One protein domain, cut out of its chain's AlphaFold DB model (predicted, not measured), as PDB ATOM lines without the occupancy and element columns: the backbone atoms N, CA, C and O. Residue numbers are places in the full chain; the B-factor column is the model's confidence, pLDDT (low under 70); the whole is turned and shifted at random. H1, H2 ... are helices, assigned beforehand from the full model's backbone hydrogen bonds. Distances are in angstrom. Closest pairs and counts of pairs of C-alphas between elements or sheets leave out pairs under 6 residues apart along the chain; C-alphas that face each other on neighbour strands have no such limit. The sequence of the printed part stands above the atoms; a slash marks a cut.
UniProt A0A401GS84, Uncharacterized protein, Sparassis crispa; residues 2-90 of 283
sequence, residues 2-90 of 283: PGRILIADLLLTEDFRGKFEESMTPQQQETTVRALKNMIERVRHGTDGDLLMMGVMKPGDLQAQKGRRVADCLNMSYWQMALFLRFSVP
ATOM      1  N   PRO A   2       0.378  67.864 117.583       32.16
ATOM      2  CA  PRO A   2       1.122  67.066 116.617       32.16
ATOM      3  C   PRO A   2       0.234  65.959 116.027       32.16
ATOM      4  O   PRO A   2      -0.447  65.246 116.759       32.16
ATOM      5  N   GLY A   3       0.232  65.907 114.691       41.22
ATOM      6  CA  GLY A   3      -0.224  64.858 113.770       41.22
ATOM      7  C   GLY A   3      -1.081  63.712 114.306       41.22
ATOM      8  O   GLY A   3      -0.599  62.586 114.396       41.22
ATOM      9  N   ARG A   4      -2.379  63.940 114.546       47.34
ATOM     10  CA  ARG A   4      -3.344  62.833 114.457       47.34
ATOM     11  C   ARG A   4      -3.481  62.474 112.980       47.34
ATOM     12  O   ARG A   4      -4.100  63.227 112.238       47.34
ATOM     13  N   ILE A   5      -2.889  61.354 112.572       55.53
ATOM     14  CA  ILE A   5      -3.193  60.738 111.277       55.53
ATOM     15  C   ILE A   5      -4.671  60.346 111.328       55.53
ATOM     16  O   ILE A   5      -5.086  59.589 112.210       55.53
ATOM     17  N   LEU A   6      -5.478  60.929 110.446       73.62
ATOM     18  CA  LEU A   6      -6.910  60.666 110.399       73.62
ATOM     19  C   LEU A   6      -7.130  59.299 109.745       73.62
ATOM     20  O   LEU A   6      -6.366  58.877 108.884       73.62
ATOM     21  N   ILE A   7      -8.165  58.574 110.173       65.81
ATOM     22  CA  ILE A   7      -8.420  57.204 109.693       65.81
ATOM     23  C   ILE A   7      -8.597  57.181 108.164       65.81
ATOM     24  O   ILE A   7      -8.086  56.273 107.509       65.81
ATOM     25  N   ALA A   8      -9.255  58.201 107.604       67.06
ATOM     26  CA  ALA A   8      -9.391  58.375 106.161       67.06
ATOM     27  C   ALA A   8      -8.028  58.595 105.479       67.06
ATOM     28  O   ALA A   8      -7.744  57.952 104.473       67.06
ATOM     29  N   ASP A   9      -7.158  59.413 106.074       73.44
ATOM     30  CA  ASP A   9      -5.813  59.690 105.551       73.44
ATOM     31  C   ASP A   9      -4.888  58.467 105.609       73.44
ATOM     32  O   ASP A   9      -3.897  58.423 104.893       73.44
ATOM     33  N   LEU A  10      -5.182  57.472 106.451       75.19
ATOM     34  CA  LEU A  10      -4.407  56.232 106.512       75.19
ATOM     35  C   LEU A  10      -4.914  55.198 105.501       75.19
ATOM     36  O   LEU A  10      -4.132  54.666 104.716       75.19
ATOM     37  N   LEU A  11      -6.217  54.898 105.530       76.25
ATOM     38  CA  LEU A  11      -6.799  53.780 104.778       76.25
ATOM     39  C   LEU A  11      -6.880  54.029 103.271       76.25
ATOM     40  O   LEU A  11      -6.953  53.065 102.512       76.25
ATOM     41  N   LEU A  12      -6.890  55.293 102.847       81.56
ATOM     42  CA  LEU A  12      -7.080  55.689 101.450       81.56
ATOM     43  C   LEU A  12      -5.757  55.954 100.712       81.56
ATOM     44  O   LEU A  12      -5.762  56.560  99.644       81.56
ATOM     45  N   THR A  13      -4.621  55.536 101.280       84.00
ATOM     46  CA  THR A  13      -3.299  55.742 100.670       84.00
ATOM     47  C   THR A  13      -2.830  54.531  99.875       84.00
ATOM     48  O   THR A  13      -3.063  53.376 100.241       84.00
ATOM     49  N   GLU A  14      -2.086  54.808  98.805       78.19
ATOM     50  CA  GLU A  14      -1.412  53.803  97.978       78.19
ATOM     51  C   GLU A  14      -0.419  52.959  98.798       78.19
ATOM     52  O   GLU A  14      -0.380  51.735  98.653       78.19
ATOM     53  N   ASP A  15       0.312  53.584  99.727       84.81
ATOM     54  CA  ASP A  15       1.256  52.901 100.624       84.81
ATOM     55  C   ASP A  15       0.548  51.869 101.508       84.81
ATOM     56  O   ASP A  15       1.013  50.738 101.692       84.81
ATOM     57  N   PHE A  16      -0.621  52.235 102.038       88.00
ATOM     58  CA  PHE A  16      -1.410  51.326 102.853       88.00
ATOM     59  C   PHE A  16      -1.988  50.175 102.018       88.00
ATOM     60  O   PHE A  16      -2.050  49.044 102.506       88.00
ATOM     61  N   ARG A  17      -2.334  50.412 100.743       88.38
ATOM     62  CA  ARG A  17      -2.702  49.336  99.810       88.38
ATOM     63  C   ARG A  17      -1.548  48.361  99.587       88.38
ATOM     64  O   ARG A  17      -1.775  47.158  99.678       88.38
ATOM     65  N   GLY A  18      -0.334  48.853  99.337       87.69
ATOM     66  CA  GLY A  18       0.848  47.996  99.189       87.69
ATOM     67  C   GLY A  18       1.054  47.114 100.422       87.69
ATOM     68  O   GLY A  18       1.179  45.897 100.318       87.69
ATOM     69  N   LYS A  19       0.938  47.706 101.619       91.25
ATOM     70  CA  LYS A  19       0.984  46.959 102.882       91.25
ATOM     71  C   LYS A  19      -0.108  45.885 102.971       91.25
ATOM     72  O   LYS A  19       0.183  44.769 103.408       91.25
ATOM     73  N   PHE A  20      -1.341  46.214 102.585       93.38
ATOM     74  CA  PHE A  20      -2.475  45.286 102.584       93.38
ATOM     75  C   PHE A  20      -2.241  44.076 101.671       93.38
ATOM     76  O   PHE A  20      -2.534  42.949 102.070       93.38
ATOM     77  N   GLU A  21      -1.715  44.303 100.467       90.38
ATOM     78  CA  GLU A  21      -1.463  43.252  99.475       90.38
ATOM     79  C   GLU A  21      -0.262  42.378  99.859       90.38
ATOM     80  O   GLU A  21      -0.343  41.154  99.791       90.38
ATOM     81  N   GLU A  22       0.848  42.990 100.278       88.56
ATOM     82  CA  GLU A  22       2.143  42.299 100.339       88.56
ATOM     83  C   GLU A  22       2.499  41.752 101.725       88.56
ATOM     84  O   GLU A  22       3.302  40.826 101.834       88.56
ATOM     85  N   SER A  23       1.932  42.322 102.796       91.06
ATOM     86  CA  SER A  23       2.400  42.051 104.166       91.06
ATOM     87  C   SER A  23       1.319  41.620 105.154       91.06
ATOM     88  O   SER A  23       1.651  41.084 106.213       91.06
ATOM     89  N   MET A  24       0.039  41.854 104.852       95.62
ATOM     90  CA  MET A  24      -1.041  41.522 105.778       95.62
ATOM     91  C   MET A  24      -1.468  40.060 105.664       95.62
ATOM     92  O   MET A  24      -1.660  39.526 104.575       95.62
ATOM     93  N   THR A  25      -1.698  39.422 106.811       96.12
ATOM     94  CA  THR A  25      -2.335  38.101 106.868       96.12
ATOM     95  C   THR A  25      -3.822  38.196 106.502       96.12
ATOM     96  O   THR A  25      -4.418  39.264 106.673       96.12
ATOM     97  N   PRO A  26      -4.482  37.092 106.102       95.50
ATOM     98  CA  PRO A  26      -5.924  37.094 105.832       95.50
ATOM     99  C   PRO A  26      -6.773  37.690 106.970       95.50
ATOM    100  O   PRO A  26      -7.697  38.462 106.726       95.50
ATOM    101  N   GLN A  27      -6.410  37.423 108.231       96.56
ATOM    102  CA  GLN A  27      -7.107  37.980 109.397       96.56
ATOM    103  C   GLN A  27      -6.940  39.506 109.515       96.56
ATOM    104  O   GLN A  27      -7.874  40.231 109.874       96.56
ATOM    105  N   GLN A  28      -5.740  40.016 109.218       96.88
ATOM    106  CA  GLN A  28      -5.469  41.454 109.180       96.88
ATOM    107  C   GLN A  28      -6.192  42.126 108.006       96.88
ATOM    108  O   GLN A  28      -6.753  43.213 108.178       96.88
ATOM    109  N   GLN A  29      -6.242  41.467 106.846       97.00
ATOM    110  CA  GLN A  29      -7.001  41.930 105.686       97.00
ATOM    111  C   GLN A  29      -8.496  42.025 106.011       97.00
ATOM    112  O   GLN A  29      -9.112  43.060 105.767       97.00
ATOM    113  N   GLU A  30      -9.077  41.007 106.651       96.69
ATOM    114  CA  GLU A  30     -10.488  41.024 107.048       96.69
ATOM    115  C   GLU A  30     -10.793  42.165 108.032       96.69
ATOM    116  O   GLU A  30     -11.777  42.894 107.871       96.69
ATOM    117  N   THR A  31      -9.919  42.358 109.024       96.69
ATOM    118  CA  THR A  31     -10.031  43.449 110.003       96.69
ATOM    119  C   THR A  31      -9.995  44.812 109.309       96.69
ATOM    120  O   THR A  31     -10.798  45.692 109.618       96.69
ATOM    121  N   THR A  32      -9.113  44.964 108.322       96.38
ATOM    122  CA  THR A  32      -8.960  46.191 107.533       96.38
ATOM    123  C   THR A  32     -10.177  46.455 106.645       96.38
ATOM    124  O   THR A  32     -10.705  47.566 106.643       96.38
ATOM    125  N   VAL A  33     -10.690  45.430 105.957       97.38
ATOM    126  CA  VAL A  33     -11.933  45.517 105.173       97.38
ATOM    127  C   VAL A  33     -13.096  45.947 106.068       97.38
ATOM    128  O   VAL A  33     -13.856  46.841 105.705       97.38
ATOM    129  N   ARG A  34     -13.224  45.364 107.267       97.44
ATOM    130  CA  ARG A  34     -14.269  45.739 108.230       97.44
ATOM    131  C   ARG A  34     -14.120  47.187 108.700       97.44
ATOM    132  O   ARG A  34     -15.117  47.899 108.783       97.44
ATOM    133  N   ALA A  35     -12.894  47.636 108.965       96.00
ATOM    134  CA  ALA A  35     -12.620  49.019 109.341       96.00
ATOM    135  C   ALA A  35     -13.028  50.002 108.231       96.00
ATOM    136  O   ALA A  35     -13.697  50.995 108.520       96.00
ATOM    137  N   LEU A  36     -12.706  49.699 106.968       96.44
ATOM    138  CA  LEU A  36     -13.106  50.533 105.836       96.44
ATOM    139  C   LEU A  36     -14.629  50.516 105.613       96.44
ATOM    140  O   LEU A  36     -15.210  51.574 105.386       96.44
ATOM    141  N   LYS A  37     -15.301  49.359 105.761       96.62
ATOM    142  CA  LYS A  37     -16.778  49.270 105.713       96.62
ATOM    143  C   LYS A  37     -17.412  50.169 106.783       96.62
ATOM    144  O   LYS A  37     -18.293  50.966 106.476       96.62
ATOM    145  N   ASN A  38     -16.910  50.115 108.016       95.12
ATOM    146  CA  ASN A  38     -17.395  50.967 109.106       95.12
ATOM    147  C   ASN A  38     -17.136  52.457 108.844       95.12
ATOM    148  O   ASN A  38     -17.977  53.293 109.168       95.12
ATOM    149  N   MET A  39     -15.986  52.805 108.256       94.88
ATOM    150  CA  MET A  39     -15.688  54.184 107.868       94.88
ATOM    151  C   MET A  39     -16.683  54.689 106.820       94.88
ATOM    152  O   MET A  39     -17.251  55.760 107.008       94.88
ATOM    153  N   ILE A  40     -16.945  53.907 105.770       96.06
ATOM    154  CA  ILE A  40     -17.934  54.232 104.732       96.06
ATOM    155  C   ILE A  40     -19.298  54.525 105.361       96.06
ATOM    156  O   ILE A  40     -19.881  55.573 105.094       96.06
ATOM    157  N   GLU A  41     -19.787  53.654 106.244       95.94
ATOM    158  CA  GLU A  41     -21.091  53.840 106.892       95.94
ATOM    159  C   GLU A  41     -21.131  55.097 107.772       95.94
ATOM    160  O   GLU A  41     -22.096  55.862 107.725       95.94
ATOM    161  N   ARG A  42     -20.044  55.392 108.497       94.81
ATOM    162  CA  ARG A  42     -19.922  56.647 109.253       94.81
ATOM    163  C   ARG A  42     -19.875  57.876 108.354       94.81
ATOM    164  O   ARG A  42     -20.390  58.914 108.746       94.81
ATOM    165  N   VAL A  43     -19.282  57.801 107.167       95.06
ATOM    166  CA  VAL A  43     -19.275  58.932 106.226       95.06
ATOM    167  C   VAL A  43     -20.660  59.148 105.609       95.06
ATOM    168  O   VAL A  43     -21.071  60.291 105.421       95.06
ATOM    169  N   ARG A  44     -21.412  58.072 105.338       94.44
ATOM    170  CA  ARG A  44     -22.770  58.147 104.770       94.44
ATOM    171  C   ARG A  44     -23.812  58.658 105.760       94.44
ATOM    172  O   ARG A  44     -24.710  59.399 105.367       94.44
ATOM    173  N   HIS A  45     -23.715  58.221 107.013       94.00
ATOM    174  CA  HIS A  45     -24.788  58.369 108.000       94.00
ATOM    175  C   HIS A  45     -24.362  59.094 109.281       94.00
ATOM    176  O   HIS A  45     -25.189  59.315 110.162       94.00
ATOM    177  N   GLY A  46     -23.084  59.452 109.407       90.75
ATOM    178  CA  GLY A  46     -22.548  60.122 110.584       90.75
ATOM    179  C   GLY A  46     -22.962  61.583 110.697       90.75
ATOM    180  O   GLY A  46     -23.394  62.234 109.743       90.75
ATOM    181  N   THR A  47     -22.796  62.107 111.906       93.31
ATOM    182  CA  THR A  47     -23.044  63.515 112.217       93.31
ATOM    183  C   THR A  47     -21.917  64.410 111.694       93.31
ATOM    184  O   THR A  47     -20.817  63.948 111.395       93.31
ATOM    185  N   ASP A  48     -22.127  65.725 111.655       91.19
ATOM    186  CA  ASP A  48     -21.066  66.691 111.322       91.19
ATOM    187  C   ASP A  48     -19.866  66.555 112.273       91.19
ATOM    188  O   ASP A  48     -18.721  66.702 111.851       91.19
ATOM    189  N   GLY A  49     -20.117  66.195 113.537       90.81
ATOM    190  CA  GLY A  49     -19.071  65.868 114.504       90.81
ATOM    191  C   GLY A  49     -18.235  64.656 114.083       90.81
ATOM    192  O   GLY A  49     -17.007  64.716 114.139       90.81
ATOM    193  N   ASP A  50     -18.872  63.587 113.596       90.19
ATOM    194  CA  ASP A  50     -18.169  62.416 113.058       90.19
ATOM    195  C   ASP A  50     -17.312  62.783 111.849       90.19
ATOM    196  O   ASP A  50     -16.140  62.413 111.782       90.19
ATOM    197  N   LEU A  51     -17.881  63.538 110.909       91.25
ATOM    198  CA  LEU A  51     -17.200  63.940 109.679       91.25
ATOM    199  C   LEU A  51     -15.989  64.842 109.958       91.25
ATOM    200  O   LEU A  51     -14.957  64.698 109.302       91.25
ATOM    201  N   LEU A  52     -16.082  65.729 110.956       90.25
ATOM    202  CA  LEU A  52     -14.955  66.532 111.443       90.25
ATOM    203  C   LEU A  52     -13.884  65.658 112.104       90.25
ATOM    204  O   LEU A  52     -12.701  65.814 111.814       90.25
ATOM    205  N   MET A  53     -14.283  64.715 112.965       88.06
ATOM    206  CA  MET A  53     -13.339  63.805 113.626       88.06
ATOM    207  C   MET A  53     -12.605  62.889 112.643       88.06
ATOM    208  O   MET A  53     -11.462  62.515 112.896       88.06
ATOM    209  N   MET A  54     -13.248  62.525 111.534       88.12
ATOM    210  CA  MET A  54     -12.654  61.700 110.482       88.12
ATOM    211  C   MET A  54     -11.820  62.499 109.474       88.12
ATOM    212  O   MET A  54     -11.187  61.887 108.620       88.12
ATOM    213  N   GLY A  55     -11.818  63.835 109.543       88.75
ATOM    214  CA  GLY A  55     -11.112  64.684 108.577       88.75
ATOM    215  C   GLY A  55     -11.819  64.884 107.244       88.75
ATOM    216  O   GLY A  55     -11.296  65.575 106.373       88.75
ATOM    217  N   VAL A  56     -13.013  64.314 107.084       89.44
ATOM    218  CA  VAL A  56     -13.809  64.455 105.860       89.44
ATOM    219  C   VAL A  56     -14.305  65.887 105.714       89.44
ATOM    220  O   VAL A  56     -14.344  66.411 104.608       89.44
ATOM    221  N   MET A  57     -14.641  66.545 106.822       90.50
ATOM    222  CA  MET A  57     -15.043  67.953 106.854       90.50
ATOM    223  C   MET A  57     -14.023  68.827 107.580       90.50
ATOM    224  O   MET A  57     -13.259  68.356 108.423       90.50
ATOM    225  N   LYS A  58     -14.059  70.133 107.295       89.06
ATOM    226  CA  LYS A  58     -13.321  71.165 108.029       89.06
ATOM    227  C   LYS A  58     -14.273  72.079 108.809       89.06
ATOM    228  O   LYS A  58     -15.395  72.323 108.355       89.06
ATOM    229  N   PRO A  59     -13.839  72.632 109.958       89.19
ATOM    230  CA  PRO A  59     -14.619  73.640 110.666       89.19
ATOM    231  C   PRO A  59     -14.942  74.827 109.748       89.19
ATOM    232  O   PRO A  59     -14.044  75.385 109.117       89.19
ATOM    233  N   GLY A  60     -16.218  75.206 109.678       88.06
ATOM    234  CA  GLY A  60     -16.687  76.318 108.845       88.06
ATOM    235  C   GLY A  60     -16.989  75.971 107.382       88.06
ATOM    236  O   GLY A  60     -17.325  76.881 106.624       88.06
ATOM    237  N   ASP A  61     -16.905  74.697 106.974       88.06
ATOM    238  CA  ASP A  61     -17.368  74.275 105.647       88.06
ATOM    239  C   ASP A  61     -18.861  74.620 105.456       88.06
ATOM    240  O   ASP A  61     -19.714  74.318 106.292       88.06
ATOM    241  N   LEU A  62     -19.190  75.226 104.313       91.19
ATOM    242  CA  LEU A  62     -20.580  75.461 103.905       91.19
ATOM    243  C   LEU A  62     -21.251  74.142 103.485       91.19
ATOM    244  O   LEU A  62     -20.576  73.220 103.030       91.19
ATOM    245  N   GLN A  63     -22.588  74.071 103.508       86.75
ATOM    246  CA  GLN A  63     -23.334  72.847 103.143       86.75
ATOM    247  C   GLN A  63     -22.956  72.278 101.762       86.75
ATOM    248  O   GLN A  63     -22.778  71.073 101.607       86.75
ATOM    249  N   ALA A  64     -22.740  73.138 100.762       87.12
ATOM    250  CA  ALA A  64     -22.298  72.698  99.436       87.12
ATOM    251  C   ALA A  64     -20.867  72.117  99.432       87.12
ATOM    252  O   ALA A  64     -20.566  71.206  98.663       87.12
ATOM    253  N   GLN A  65     -19.978  72.633 100.288       90.31
ATOM    254  CA  GLN A  65     -18.613  72.117 100.437       90.31
ATOM    255  C   GLN A  65     -18.624  70.782 101.176       90.31
ATOM    256  O   GLN A  65     -17.959  69.847 100.737       90.31
ATOM    257  N   LYS A  66     -19.443  70.671 102.228       89.50
ATOM    258  CA  LYS A  66     -19.704  69.419 102.941       89.50
ATOM    259  C   LYS A  66     -20.145  68.313 101.986       89.50
ATOM    260  O   LYS A  66     -19.502  67.270 101.945       89.50
ATOM    261  N   GLY A  67     -21.196  68.557 101.198       90.25
ATOM    262  CA  GLY A  67     -21.725  67.558 100.266       90.25
ATOM    263  C   GLY A  67     -20.665  67.057  99.284       90.25
ATOM    264  O   GLY A  67     -20.523  65.854  99.092       90.25
ATOM    265  N   ARG A  68     -19.851  67.973  98.740       90.25
ATOM    266  CA  ARG A  68     -18.738  67.619  97.851       90.25
ATOM    267  C   ARG A  68     -17.674  66.772  98.555       90.25
ATOM    268  O   ARG A  68     -17.320  65.727  98.039       90.25
ATOM    269  N   ARG A  69     -17.202  67.178  99.739       91.00
ATOM    270  CA  ARG A  69     -16.165  66.428 100.473       91.00
ATOM    271  C   ARG A  69     -16.620  65.025 100.872       91.00
ATOM    272  O   ARG A  69     -15.831  64.089 100.806       91.00
ATOM    273  N   VAL A  70     -17.882  64.886 101.282       92.88
ATOM    274  CA  VAL A  70     -18.485  63.582 101.584       92.88
ATOM    275  C   VAL A  70     -18.508  62.713 100.329       92.88
ATOM    276  O   VAL A  70     -18.054  61.576 100.388       92.88
ATOM    277  N   ALA A  71     -18.969  63.249  99.196       91.94
ATOM    278  CA  ALA A  71     -18.980  62.520  97.928       91.94
ATOM    279  C   ALA A  71     -17.566  62.093  97.492       91.94
ATOM    280  O   ALA A  71     -17.356  60.923  97.184       91.94
ATOM    281  N   ASP A  72     -16.588  63.002  97.554       90.75
ATOM    282  CA  ASP A  72     -15.190  62.716  97.209       90.75
ATOM    283  C   ASP A  72     -14.614  61.605  98.113       90.75
ATOM    284  O   ASP A  72     -13.990  60.657  97.633       90.75
ATOM    285  N   CYS A  73     -14.869  61.675  99.426       93.12
ATOM    286  CA  CYS A  73     -14.428  60.662 100.387       93.12
ATOM    287  C   CYS A  73     -15.077  59.295 100.135       93.12
ATOM    288  O   CYS A  73     -14.388  58.272 100.173       93.12
ATOM    289  N   LEU A  74     -16.383  59.261  99.854       95.44
ATOM    290  CA  LEU A  74     -17.091  58.021  99.544       95.44
ATOM    291  C   LEU A  74     -16.580  57.391  98.254       95.44
ATOM    292  O   LEU A  74     -16.306  56.197  98.256       95.44
ATOM    293  N   ASN A  75     -16.375  58.181  97.199       92.69
ATOM    294  CA  ASN A  75     -15.856  57.676  95.932       92.69
ATOM    295  C   ASN A  75     -14.483  57.001  96.114       92.69
ATOM    296  O   ASN A  75     -14.306  55.836  95.753       92.69
ATOM    297  N   MET A  76     -13.545  57.675  96.795       93.38
ATOM    298  CA  MET A  76     -12.243  57.082  97.134       93.38
ATOM    299  C   MET A  76     -12.390  55.808  97.976       93.38
ATOM    300  O   MET A  76     -11.719  54.810  97.726       93.38
ATOM    301  N   SER A  77     -13.298  55.815  98.954       96.12
ATOM    302  CA  SER A  77     -13.518  54.668  99.840       96.12
ATOM    303  C   SER A  77     -14.119  53.466  99.112       96.12
ATOM    304  O   SER A  77     -13.746  52.331  99.403       96.12
ATOM    305  N   TYR A  78     -15.029  53.685  98.163       97.81
ATOM    306  CA  TYR A  78     -15.625  52.627  97.348       97.81
ATOM    307  C   TYR A  78     -14.601  51.988  96.418       97.81
ATOM    308  O   TYR A  78     -14.538  50.759  96.332       97.81
ATOM    309  N   TRP A  79     -13.749  52.799  95.791       96.56
ATOM    310  CA  TRP A  79     -12.645  52.277  94.996       96.56
ATOM    311  C   TRP A  79     -11.660  51.475  95.854       96.56
ATOM    312  O   TRP A  79     -11.360  50.321  95.546       96.56
ATOM    313  N   GLN A  80     -11.239  52.028  96.993       96.56
ATOM    314  CA  GLN A  80     -10.335  51.347  97.918       96.56
ATOM    315  C   GLN A  80     -10.928  50.034  98.453       96.56
ATOM    316  O   GLN A  80     -10.219  49.036  98.582       96.56
ATOM    317  N   MET A  81     -12.237  50.002  98.721       97.94
ATOM    318  CA  MET A  81     -12.950  48.791  99.126       97.94
ATOM    319  C   MET A  81     -12.865  47.715  98.045       97.94
ATOM    320  O   MET A  81     -12.544  46.566  98.347       97.94
ATOM    321  N   ALA A  82     -13.108  48.082  96.785       97.88
ATOM    322  CA  ALA A  82     -12.993  47.153  95.670       97.88
ATOM    323  C   ALA A  82     -11.568  46.597  95.531       97.88
ATOM    324  O   ALA A  82     -11.401  45.396  95.315       97.88
ATOM    325  N   LEU A  83     -10.544  47.435  95.728       95.75
ATOM    326  CA  LEU A  83      -9.144  47.005  95.745       95.75
ATOM    327  C   LEU A  83      -8.851  46.032  96.895       95.75
ATOM    328  O   LEU A  83      -8.275  44.971  96.664       95.75
ATOM    329  N   PHE A  84      -9.277  46.323  98.124       97.19
ATOM    330  CA  PHE A  84      -9.063  45.399  99.244       97.19
ATOM    331  C   PHE A  84      -9.772  44.063  99.042       97.19
ATOM    332  O   PHE A  84      -9.202  43.013  99.330       97.19
ATOM    333  N   LEU A  85     -10.992  44.069  98.510       97.25
ATOM    334  CA  LEU A  85     -11.727  42.838  98.225       97.25
ATOM    335  C   LEU A  85     -11.073  42.039  97.090       97.25
ATOM    336  O   LEU A  85     -10.953  40.818  97.189       97.25
ATOM    337  N   ARG A  86     -10.580  42.717  96.047       95.00
ATOM    338  CA  ARG A  86      -9.790  42.127  94.956       95.00
ATOM    339  C   ARG A  86      -8.548  41.403  95.478       95.00
ATOM    340  O   ARG A  86      -8.343  40.248  95.110       95.00
ATOM    341  N   PHE A  87      -7.750  42.081  96.301       94.06
ATOM    342  CA  PHE A  87      -6.444  41.615  96.787       94.06
ATOM    343  C   PHE A  87      -6.499  40.855  98.120       94.06
ATOM    344  O   PHE A  87      -5.462  40.496  98.672       94.06
ATOM    345  N   SER A  88      -7.698  40.595  98.647       94.81
ATOM    346  CA  SER A  88      -7.866  39.679  99.778       94.81
ATOM    347  C   SER A  88      -7.398  38.270  99.405       94.81
ATOM    348  O   SER A  88      -7.460  37.880  98.238       94.81
ATOM    349  N   VAL A  89      -6.963  37.492 100.397       91.38
ATOM    350  CA  VAL A  89      -6.585  36.083 100.228       91.38
ATOM    351  C   VAL A  89      -7.491  35.192 101.096       91.38
ATOM    352  O   VAL A  89      -7.384  35.252 102.323       91.38
ATOM    353  N   PRO A  90      -8.371  34.355 100.504       91.38
ATOM    354  CA  PRO A  90      -8.687  34.282  99.073       91.38
ATOM    355  C   PRO A  90      -9.377  35.561  98.576       91.38
ATOM    356  O   PRO A  90      -9.886  36.359  99.369       91.38
TER     357      PRO A  90
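This is residues 2 to 90 of the 283 residues of an uncharacterized protein of Sparassis crispa (UniProt A0A401GS84). Two long helices, H3 and H5, lie side by side and run opposite ways, and the short helices H1 and H2 sit over one side of this pair, H1 near its middle and H2 toward the end where H3 begins and H5 ends. At the other end of the pair, the short H4 follows H3 after a tight turn and folds back, and residues 54 to 62 lead round to the first residues of H5, while residues 2 to 5 lead away from the body ahead of H1. The printed part has 89 residues with five named helices in the order H1, H2, H3, H4, H5 and no named strand, and its class is all helix. It is compact, with a radius of gyration of the C-alphas of 13.8 A, and the C-alphas span 42 by 28 by 18 A along their three main axes.

The longest helix is H5, residues 63 to 87. It touches H3, residues 26 to 45, with 15 pairs of C-alphas within 8 A; the closest C-alphas of the two are those of Ile 40 and Leu 74, 6.5 A apart. H3 and H5 run opposite ways at a shallow tilt of 20 degrees. H5 also touches H2, residues 14 to 22, with its residues 83 to 87 alone; the closest C-alphas are those of Glu 21 and Phe 87, 5.9 A apart. H2 and H5 run the same way at a shallow tilt of 22 degrees. H2 and H3 are close but not clearly touching, with the closest C-alphas, those of Phe 20 and Gln 29, 6.4 A apart. They run opposite ways at a shallow tilt of 34.8 degrees, only just short of steep. H1, residues 7 to 11, touches no helix but is near H2, H3 and H5. Its closest C-alpha pairs are Leu 10 with Phe 16 of H2 at 6.8 A, Leu 11 with Leu 36 of H3 at 7.2 A, and Ala 8 with Cys 73 of H5 at 8.0 A. H4, residues 48 to 53, and H3 touch only at the corner by their link, H3 with residues 42 to 43 alone; the closest C-alphas are those of Val 43 and Leu 51, 6.4 A apart. H3 and H4 run opposite ways at 35.3 degrees, only just a steep tilt. H4 and H5 are only just apart, with their closest C-alphas at 8.2 A. H4 is also apart from H1 and from H2. In H1, H2, H3, H4 and H5, every pair of backbone O of residue i and N of residue i+4 is within hydrogen-bond range.

H5 runs from C-alpha 63 at (-23.334, 72.847, 103.143) to C-alpha 87 at (-6.444, 41.615, 96.787), 36.1 A. H3 measures 28.5 A from C-alpha 26 at (-5.924, 37.094, 105.832) to C-alpha 45. H2 measures 12.3 A from first to last C-alpha, H4 8.6 A and H1 6.2 A. H1 begins at C-alpha 7, at (-8.420, 57.204, 109.693).

The two C-alphas farthest apart are those of Gly 60 and Pro 90, at 43.9 A. The printed part runs from residue 2 to residue 90 with no cut. The links H1 to H2, H2 to H3 and H3 to H4 are tight, the link H4 to H5 is short with 9 residues, and no link is long. The mean pLDDT of the printed part is 88.9; residues 2 to 5 and 7 to 8 are under 70, of which 7 to 8 belong to H1.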